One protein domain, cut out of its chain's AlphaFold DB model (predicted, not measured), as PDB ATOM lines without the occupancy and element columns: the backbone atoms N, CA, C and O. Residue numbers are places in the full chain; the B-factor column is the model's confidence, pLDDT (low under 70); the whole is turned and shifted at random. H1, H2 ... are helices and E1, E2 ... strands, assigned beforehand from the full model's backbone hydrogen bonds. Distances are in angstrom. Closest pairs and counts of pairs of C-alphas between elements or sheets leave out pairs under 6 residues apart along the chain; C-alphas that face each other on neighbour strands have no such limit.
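This is residues 24 to 93 of the 100 residues of an uncharacterized protein of bacterium (UniProt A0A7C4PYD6). A long helix, H1, makes the spine of this domain, with the two-strand hairpin E1 and E2 packed along one side of it and H2 folded back beside it. The short H3 sits crosswise to H1 and packs on both H1 and H2. The printed part has 70 residues, with two named strands and then three named helices in the order E1, E2, H1, H2, H3; the sheet E1 - E2 is antiparallel, and the class is mixed, helices and strands. It is compact, with a radius of gyration of the C-alphas of 11.6 A, and only just elongated, spanning 36 by 24 by 17 A.

Start at E1, residues 24 to 28, and E2, residues 31 to 36: this hairpin is antiparallel at 161 degrees, with N 26 and O 33 2.8 A apart, within hydrogen-bond range. Next comes H1, residues 40 to 60; its closest C-alphas to E2 are those of Ala 46 and Ala 33, 5.1 A apart. H2, residues 66 to 80, touches H1 in a helical hairpin, opposite ways at a shallow tilt of 29 degrees, closest at C-alphas Ile 51 and Ile 72, 5.9 A. H3, residues 86 to 91, touches residues 52 to 56 of H1 alone, about perpendicular at 86 degrees, closest at C-alphas Cys 55 and Cys 90, 5.3 A. H3 touches H2 the same way at 69.7 degrees, a steep tilt only just short of about perpendicular, closest at C-alphas Asn 69 and Thr 86, 5.4 A. Helix packing is mostly crossed, only just, with one of three tilts shallow. E2 is apart from H2 and H3. In H1, H2 and H3 every O i to N i+4 pair is within hydrogen-bond range.

Find C-alpha 24 at (-51.727, -14.239, 192.477), where E1 begins its 13.9 A; E2 runs 17.6 A. From C-alpha 40 at (-42.798, -13.275, 185.631), H1 runs 30.4 A. H2 runs 20.9 A, and H3 runs 8.5 A to C-alpha 91 at (-48.201, 11.423, 182.418).

The two C-alphas farthest apart, those of Asp 38 and Asn 62, are 36.9 A apart. The printed part has no cut, and its four links are tight. The mean pLDDT of the printed part is 92.9, and no printed residue is under 70.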
ATOM      1  N   ARG A  24     -51.966 -15.358 191.563       82.19
ATOM      2  CA  ARG A  24     -51.727 -14.239 192.477       82.19
ATOM      3  C   ARG A  24     -52.306 -12.976 191.859       82.19
ATOM      4  O   ARG A  24     -52.421 -12.890 190.641       82.19
ATOM      5  N   CYS A  25     -52.713 -12.027 192.691       88.56
ATOM      6  CA  CYS A  25     -53.282 -10.770 192.228       88.56
ATOM      7  C   CYS A  25     -52.576  -9.592 192.881       88.56
ATOM      8  O   CYS A  25     -52.201  -9.665 194.050       88.56
ATOM      9  N   TYR A  26     -52.414  -8.528 192.106       90.50
ATOM     10  CA  TYR A  26     -51.897  -7.244 192.538       90.50
ATOM     11  C   TYR A  26     -53.054  -6.243 192.553       90.50
ATOM     12  O   TYR A  26     -53.917  -6.297 191.672       90.50
ATOM     13  N   GLU A  27     -53.111  -5.375 193.561       92.75
ATOM     14  CA  GLU A  27     -54.232  -4.458 193.770       92.75
ATOM     15  C   GLU A  27     -53.749  -3.094 194.279       92.75
ATOM     16  O   GLU A  27     -52.976  -3.019 195.231       92.75
ATOM     17  N   ILE A  28     -54.230  -2.021 193.647       91.88
ATOM     18  CA  ILE A  28     -54.060  -0.631 194.083       91.88
ATOM     19  C   ILE A  28     -55.442   0.022 194.106       91.88
ATOM     20  O   ILE A  28     -56.071   0.224 193.065       91.88
ATOM     21  N   GLY A  29     -55.924   0.383 195.296       88.81
ATOM     22  CA  GLY A  29     -57.245   0.990 195.454       88.81
ATOM     23  C   GLY A  29     -58.354   0.070 194.936       88.81
ATOM     24  O   GLY A  29     -58.621  -0.961 195.531       88.81
ATOM     25  N   SER A  30     -59.011   0.450 193.837       89.75
ATOM     26  CA  SER A  30     -60.053  -0.361 193.179       89.75
ATOM     27  C   SER A  30     -59.562  -1.109 191.932       89.75
ATOM     28  O   SER A  30     -60.359  -1.745 191.245       89.75
ATOM     29  N   CYS A  31     -58.277  -0.994 191.597       93.62
ATOM     30  CA  CYS A  31     -57.672  -1.584 190.409       93.62
ATOM     31  C   CYS A  31     -56.986  -2.896 190.774       93.62
ATOM     32  O   CYS A  31     -56.136  -2.911 191.659       93.62
ATOM     33  N   LYS A  32     -57.335  -3.985 190.083       93.69
ATOM     34  CA  LYS A  32     -56.829  -5.329 190.371       93.69
ATOM     35  C   LYS A  32     -56.531  -6.095 189.090       93.69
ATOM     36  O   LYS A  32     -57.379  -6.155 188.203       93.69
ATOM     37  N   ALA A  33     -55.374  -6.746 189.038       93.00
ATOM     38  CA  ALA A  33     -55.015  -7.685 187.981       93.00
ATOM     39  C   ALA A  33     -54.365  -8.929 188.588       93.00
ATOM     40  O   ALA A  33     -53.756  -8.865 189.656       93.00
ATOM     41  N   CYS A  34     -54.508 -10.072 187.923       90.56
ATOM     42  CA  CYS A  34     -53.977 -11.344 188.401       90.56
ATOM     43  C   CYS A  34     -53.034 -11.967 187.377       90.56
ATOM     44  O   CYS A  34     -53.253 -11.840 186.175       90.56
ATOM     45  N   TRP A  35     -52.020 -12.674 187.865       89.19
ATOM     46  CA  TRP A  35     -51.039 -13.384 187.057       89.19
ATOM     47  C   TRP A  35     -50.948 -14.854 187.469       89.19
ATOM     48  O   TRP A  35     -51.349 -15.244 188.573       89.19
ATOM     49  N   ASN A  36     -50.430 -15.674 186.557       84.06
ATOM     50  CA  ASN A  36     -50.161 -17.080 186.831       84.06
ATOM     51  C   ASN A  36     -48.867 -17.211 187.638       84.06
ATOM     52  O   ASN A  36     -47.856 -16.603 187.281       84.06
ATOM     53  N   LEU A  37     -48.889 -18.027 188.695       73.12
ATOM     54  CA  LEU A  37     -47.663 -18.469 189.358       73.12
ATOM     55  C   LEU A  37     -46.725 -19.076 188.298       73.12
ATOM     56  O   LEU A  37     -47.190 -19.757 187.387       73.12
ATOM     57  N   ASP A  38     -45.437 -18.748 188.385       80.94
ATOM     58  CA  ASP A  38     -44.372 -19.141 187.444       80.94
ATOM     59  C   ASP A  38     -44.315 -18.382 186.103       80.94
ATOM     60  O   ASP A  38     -43.557 -18.758 185.211       80.94
ATOM     61  N   ASN A  39     -45.056 -17.276 185.948       85.50
ATOM     62  CA  ASN A  39     -44.909 -16.385 184.791       85.50
ATOM     63  C   ASN A  39     -44.590 -14.941 185.219       85.50
ATOM     64  O   ASN A  39     -45.488 -14.139 185.491       85.50
ATOM     65  N   GLU A  40     -43.296 -14.608 185.254       87.06
ATOM     66  CA  GLU A  40     -42.798 -13.275 185.631       87.06
ATOM     67  C   GLU A  40     -43.222 -12.179 184.647       87.06
ATOM     68  O   GLU A  40     -43.549 -11.070 185.066       87.06
ATOM     69  N   ILE A  41     -43.311 -12.495 183.352       89.69
ATOM     70  CA  ILE A  41     -43.802 -11.559 182.331       89.69
ATOM     71  C   ILE A  41     -45.267 -11.199 182.611       89.69
ATOM     72  O   ILE A  41     -45.651 -10.029 182.616       89.69
ATOM     73  N   SER A  42     -46.087 -12.203 182.919       90.00
ATOM     74  CA  SER A  42     -47.480 -12.007 183.317       90.00
ATOM     75  C   SER A  42     -47.595 -11.235 184.630       90.00
ATOM     76  O   SER A  42     -48.540 -10.462 184.773       90.00
ATOM     77  N   HIS A  43     -46.671 -11.434 185.575       91.12
ATOM     78  CA  HIS A  43     -46.630 -10.680 186.827       91.12
ATOM     79  C   HIS A  43     -46.359  -9.198 186.572       91.12
ATOM     80  O   HIS A  43     -47.133  -8.349 187.011       91.12
ATOM     81  N   TYR A  44     -45.314  -8.891 185.802       92.44
ATOM     82  CA  TYR A  44     -44.972  -7.525 185.422       92.44
ATOM     83  C   TYR A  44     -46.130  -6.838 184.690       92.44
ATOM     84  O   TYR A  44     -46.560  -5.752 185.079       92.44
ATOM     85  N   ASN A  45     -46.711  -7.509 183.691       93.00
ATOM     86  CA  ASN A  45     -47.848  -6.989 182.935       93.00
ATOM     87  C   ASN A  45     -49.069  -6.720 183.830       93.00
ATOM     88  O   ASN A  45     -49.758  -5.724 183.625       93.00
ATOM     89  N   ALA A  46     -49.318  -7.567 184.834       93.44
ATOM     90  CA  ALA A  46     -50.391  -7.350 185.799       93.44
ATOM     91  C   ALA A  46     -50.139  -6.110 186.676       93.44
ATOM     92  O   ALA A  46     -51.072  -5.352 186.931       93.44
ATOM     93  N   ILE A  47     -48.897  -5.865 187.107       94.25
ATOM     94  CA  ILE A  47     -48.550  -4.644 187.852       94.25
ATOM     95  C   ILE A  47     -48.760  -3.409 186.966       94.25
ATOM     96  O   ILE A  47     -49.394  -2.449 187.404       94.25
ATOM     97  N   ILE A  48     -48.304  -3.450 185.711       95.06
ATOM     98  CA  ILE A  48     -48.499  -2.363 184.739       95.06
ATOM     99  C   ILE A  48     -49.987  -2.064 184.505       95.06
ATOM    100  O   ILE A  48     -50.381  -0.897 184.522       95.06
ATOM    101  N   ASP A  49     -50.830  -3.092 184.362       94.88
ATOM    102  CA  ASP A  49     -52.283  -2.927 184.207       94.88
ATOM    103  C   ASP A  49     -52.913  -2.235 185.427       94.88
ATOM    104  O   ASP A  49     -53.752  -1.338 185.292       94.88
ATOM    105  N   VAL A  50     -52.483  -2.620 186.631       96.38
ATOM    106  CA  VAL A  50     -52.976  -2.022 187.876       96.38
ATOM    107  C   VAL A  50     -52.519  -0.573 188.015       96.38
ATOM    108  O   VAL A  50     -53.346   0.276 188.345       96.38
ATOM    109  N   ILE A  51     -51.249  -0.272 187.723       96.44
ATOM    110  CA  ILE A  51     -50.716   1.099 187.738       96.44
ATOM    111  C   ILE A  51     -51.469   1.965 186.727       96.44
ATOM    112  O   ILE A  51     -51.921   3.052 187.076       96.44
ATOM    113  N   SER A  52     -51.679   1.476 185.503       96.38
ATOM    114  CA  SER A  52     -52.408   2.206 184.460       96.38
ATOM    115  C   SER A  52     -53.838   2.553 184.896       96.38
ATOM    116  O   SER A  52     -54.264   3.707 184.805       96.38
ATOM    117  N   CYS A  53     -54.561   1.586 185.465       96.06
ATOM    118  CA  CYS A  53     -55.893   1.814 186.022       96.06
ATOM    119  C   CYS A  53     -55.871   2.817 187.190       96.06
ATOM    120  O   CYS A  53     -56.696   3.733 187.246       96.06
ATOM    121  N   ALA A  54     -54.915   2.679 188.112       96.62
ATOM    122  CA  ALA A  54     -54.788   3.568 189.261       96.62
ATOM    123  C   ALA A  54     -54.463   5.004 188.821       96.62
ATOM    124  O   ALA A  54     -55.042   5.945 189.358       96.62
ATOM    125  N   CYS A  55     -53.642   5.172 187.782       96.88
ATOM    126  CA  CYS A  55     -53.348   6.457 187.157       96.88
ATOM    127  C   CYS A  55     -54.590   7.133 186.569       96.88
ATOM    128  O   CYS A  55     -54.753   8.340 186.726       96.88
ATOM    129  N   ILE A  56     -55.495   6.385 185.927       96.00
ATOM    130  CA  ILE A  56     -56.772   6.938 185.435       96.00
ATOM    131  C   ILE A  56     -57.584   7.504 186.603       96.00
ATOM    132  O   ILE A  56     -58.119   8.611 186.515       96.00
ATOM    133  N   LYS A  57     -57.642   6.768 187.717       95.69
ATOM    134  CA  LYS A  57     -58.363   7.210 188.910       95.69
ATOM    135  C   LYS A  57     -57.700   8.425 189.562       95.69
ATOM    136  O   LYS A  57     -58.388   9.409 189.820       95.69
ATOM    137  N   ALA A  58     -56.381   8.393 189.745       96.25
ATOM    138  CA  ALA A  58     -55.616   9.506 190.300       96.25
ATOM    139  C   ALA A  58     -55.811  10.783 189.468       96.25
ATOM    140  O   ALA A  58     -56.132  11.830 190.028       96.25
ATOM    141  N   LYS A  59     -55.762  10.677 188.133       96.06
ATOM    142  CA  LYS A  59     -56.080  11.778 187.210       96.06
ATOM    143  C   LYS A  59     -57.498  12.308 187.392       96.06
ATOM    144  O   LYS A  59     -57.692  13.516 187.470       96.06
ATOM    145  N   SER A  60     -58.494  11.423 187.491       95.88
ATOM    146  CA  SER A  60     -59.894  11.836 187.682       95.88
ATOM    147  C   SER A  60     -60.131  12.582 189.001       95.88
ATOM    148  O   SER A  60     -61.016  13.432 189.085       95.88
ATOM    149  N   GLU A  61     -59.304  12.308 190.011       95.31
ATOM    150  CA  GLU A  61     -59.332  12.947 191.327       95.31
ATOM    151  C   GLU A  61     -58.322  14.112 191.433       95.31
ATOM    152  O   GLU A  61     -58.090  14.608 192.533       95.31
ATOM    153  N   ASN A  62     -57.717  14.562 190.321       96.00
ATOM    154  CA  ASN A  62     -56.656  15.586 190.278       96.00
ATOM    155  C   ASN A  62     -55.539  15.336 191.309       96.00
ATOM    156  O   ASN A  62     -55.111  16.252 192.016       96.00
ATOM    157  N   TYR A  63     -55.144  14.068 191.448       96.31
ATOM    158  CA  TYR A  63     -54.088  13.593 192.341       96.31
ATOM    159  C   TYR A  63     -54.281  13.978 193.821       96.31
ATOM    160  O   TYR A  63     -53.333  13.939 194.600       96.31
ATOM    161  N   GLN A  64     -55.503  14.308 194.257       96.38
ATOM    162  CA  GLN A  64     -55.775  14.715 195.645       96.38
ATOM    163  C   GLN A  64     -55.659  13.555 196.648       96.38
ATOM    164  O   GLN A  64     -55.500  13.765 197.851       96.38
ATOM    165  N   ASN A  65     -55.748  12.314 196.172       96.12
ATOM    166  CA  ASN A  65     -55.719  11.123 197.007       96.12
ATOM    167  C   ASN A  65     -54.280  10.671 197.288       96.12
ATOM    168  O   ASN A  65     -53.716   9.849 196.565       96.12
ATOM    169  N   SER A  66     -53.701  11.178 198.377       95.75
ATOM    170  CA  SER A  66     -52.316  10.879 198.763       95.75
ATOM    171  C   SER A  66     -52.038   9.384 198.939       95.75
ATOM    172  O   SER A  66     -50.968   8.912 198.571       95.75
ATOM    173  N   THR A  67     -53.007   8.616 199.447       96.50
ATOM    174  CA  THR A  67     -52.846   7.167 199.638       96.50
ATOM    175  C   THR A  67     -52.760   6.442 198.299       96.50
ATOM    176  O   THR A  67     -51.894   5.589 198.118       96.50
ATOM    177  N   LEU A  68     -53.633   6.789 197.348       96.19
ATOM    178  CA  LEU A  68     -53.592   6.221 196.001       96.19
ATOM    179  C   LEU A  68     -52.266   6.547 195.303       96.19
ATOM    180  O   LEU A  68     -51.648   5.653 194.728       96.19
ATOM    181  N   ASN A  69     -51.812   7.793 195.419       96.69
ATOM    182  CA  ASN A  69     -50.556   8.261 194.840       96.69
ATOM    183  C   ASN A  69     -49.350   7.478 195.387       96.69
ATOM    184  O   ASN A  69     -48.602   6.865 194.630       96.69
ATOM    185  N   THR A  70     -49.214   7.366 196.712       96.81
ATOM    186  CA  THR A  70     -48.109   6.609 197.323       96.81
ATOM    187  C   THR A  70     -48.114   5.129 196.922       96.81
ATOM    188  O   THR A  70     -47.049   4.522 196.774       96.81
ATOM    189  N   LEU A  71     -49.290   4.523 196.722       96.25
ATOM    190  CA  LEU A  71     -49.388   3.145 196.233       96.25
ATOM    191  C   LEU A  71     -48.907   3.016 194.781       96.25
ATOM    192  O   LEU A  71     -48.190   2.063 194.478       96.25
ATOM    193  N   ILE A  72     -49.254   3.970 193.910       96.31
ATOM    194  CA  ILE A  72     -48.764   4.023 192.523       96.31
ATOM    195  C   ILE A  72     -47.235   4.140 192.506       96.31
ATOM    196  O   ILE A  72     -46.566   3.346 191.845       96.31
ATOM    197  N   GLU A  73     -46.684   5.072 193.282       96.62
ATOM    198  CA  GLU A  73     -45.238   5.315 193.393       96.62
ATOM    199  C   GLU A  73     -44.498   4.074 193.897       96.62
ATOM    200  O   GLU A  73     -43.497   3.650 193.321       96.62
ATOM    201  N   THR A  74     -45.032   3.431 194.938       95.12
ATOM    202  CA  THR A  74     -44.444   2.214 195.511       95.12
ATOM    203  C   THR A  74     -44.458   1.060 194.514       95.12
ATOM    204  O   THR A  74     -43.460   0.349 194.386       95.12
ATOM    205  N   ALA A  75     -45.568   0.874 193.796       94.50
ATOM    206  CA  ALA A  75     -45.690  -0.170 192.788       94.50
ATOM    207  C   ALA A  75     -44.707   0.047 191.633       94.50
ATOM    208  O   ALA A  75     -44.001  -0.880 191.239       94.50
ATOM    209  N   TYR A  76     -44.621   1.281 191.134       94.81
ATOM    210  CA  TYR A  76     -43.743   1.642 190.026       94.81
ATOM    211  C   TYR A  76     -42.261   1.514 190.396       94.81
ATOM    212  O   TYR A  76     -41.481   0.918 189.645       94.81
ATOM    213  N   ARG A  77     -41.869   1.985 191.586       94.81
ATOM    214  CA  ARG A  77     -40.509   1.798 192.110       94.81
ATOM    215  C   ARG A  77     -40.167   0.321 192.270       94.81
ATOM    216  O   ARG A  77     -39.047  -0.077 191.975       94.81
ATOM    217  N   GLY A  78     -41.132  -0.502 192.681       91.12
ATOM    218  CA  GLY A  78     -40.950  -1.946 192.836       91.12
ATOM    219  C   GLY A  78     -40.590  -2.691 191.545       91.12
ATOM    220  O   GLY A  78     -40.026  -3.776 191.631       91.12
ATOM    221  N   ILE A  79     -40.885  -2.123 190.369       91.44
ATOM    222  CA  ILE A  79     -40.602  -2.754 189.066       91.44
ATOM    223  C   ILE A  79     -39.567  -2.008 188.213       91.44
ATOM    224  O   ILE A  79     -39.106  -2.559 187.217       91.44
ATOM    225  N   THR A  80     -39.215  -0.768 188.562       90.62
ATOM    226  CA  THR A  80     -38.267   0.057 187.789       90.62
ATOM    227  C   THR A  80     -37.079   0.580 188.594       90.62
ATOM    228  O   THR A  80     -36.155   1.124 187.996       90.62
ATOM    229  N   GLU A  81     -37.119   0.482 189.927       90.56
ATOM    230  CA  GLU A  81     -36.181   1.117 190.870       90.56
ATOM    231  C   GLU A  81     -36.101   2.654 190.774       90.56
ATOM    232  O   GLU A  81     -35.319   3.284 191.488       90.56
ATOM    233  N   LYS A  82     -36.934   3.291 189.941       90.50
ATOM    234  CA  LYS A  82     -37.013   4.748 189.834       90.50
ATOM    235  C   LYS A  82     -37.880   5.324 190.951       90.50
ATOM    236  O   LYS A  82     -38.955   4.802 191.246       90.50
ATOM    237  N   ASP A  83     -37.436   6.443 191.515       92.56
ATOM    238  CA  ASP A  83     -38.200   7.229 192.485       92.56
ATOM    239  C   ASP A  83     -38.814   8.437 191.766       92.56
ATOM    240  O   ASP A  83     -38.175   9.472 191.590       92.56
ATOM    241  N   LEU A  84     -40.032   8.247 191.260       94.38
ATOM    242  CA  LEU A  84     -40.821   9.261 190.561       94.38
ATOM    243  C   LEU A  84     -42.111   9.502 191.334       94.38
ATOM    244  O   LEU A  84     -42.624   8.586 191.977       94.38
ATOM    245  N   ASN A  85     -42.654  10.711 191.233       96.12
ATOM    246  CA  ASN A  85     -43.973  10.990 191.791       96.12
ATOM    247  C   ASN A  85     -45.092  10.463 190.875       96.12
ATOM    248  O   ASN A  85     -44.888  10.173 189.693       96.12
ATOM    249  N   THR A  86     -46.298  10.361 191.427       95.06
ATOM    250  CA  THR A  86     -47.465   9.826 190.711       95.06
ATOM    251  C   THR A  86     -47.775  10.562 189.407       95.06
ATOM    252  O   THR A  86     -48.090   9.914 188.412       95.06
ATOM    253  N   GLU A  87     -47.677  11.893 189.372       95.50
ATOM    254  CA  GLU A  87     -47.959  12.668 188.154       95.50
ATOM    255  C   GLU A  87     -46.964  12.326 187.040       95.50
ATOM    256  O   GLU A  87     -47.354  12.080 185.899       95.50
ATOM    257  N   GLU A  88     -45.678  12.216 187.371       95.38
ATOM    258  CA  GLU A  88     -44.633  11.835 186.421       95.38
ATOM    259  C   GLU A  88     -44.847  10.428 185.866       95.38
ATOM    260  O   GLU A  88     -44.785  10.233 184.651       95.38
ATOM    261  N   ILE A  89     -45.171   9.470 186.736       95.56
ATOM    262  CA  ILE A  89     -45.471   8.091 186.339       95.56
ATOM    263  C   ILE A  89     -46.677   8.060 185.395       95.56
ATOM    264  O   ILE A  89     -46.647   7.403 184.358       95.56
ATOM    265  N   CYS A  90     -47.746   8.768 185.750       95.50
ATOM    266  CA  CYS A  90     -49.007   8.683 185.033       95.50
ATOM    267  C   CYS A  90     -49.037   9.504 183.735       95.50
ATOM    268  O   CYS A  90     -49.886   9.235 182.878       95.50
ATOM    269  N   GLU A  91     -48.180  10.515 183.575       93.62
ATOM    270  CA  GLU A  91     -48.201  11.423 182.418       93.62
ATOM    271  C   GLU A  91     -46.995  11.309 181.493       93.62
ATOM    272  O   GLU A  91     -47.146  11.530 180.290       93.62
ATOM    273  N   LYS A  92     -45.813  10.984 182.023       87.69
ATOM    274  CA  LYS A  92     -44.557  11.028 181.259       87.69
ATOM    275  C   LYS A  92     -44.004   9.645 180.947       87.69
ATOM    276  O   LYS A  92     -43.395   9.462 179.896       87.69
ATOM    277  N   GLU A  93     -44.191   8.682 181.845       91.38
ATOM    278  CA  GLU A  93     -43.643   7.342 181.662       91.38
ATOM    279  C   GLU A  93     -44.519   6.490 180.735       91.38
ATOM    280  O   GLU A  93     -45.749   6.466 180.814       91.38
TER     281      GLU A  93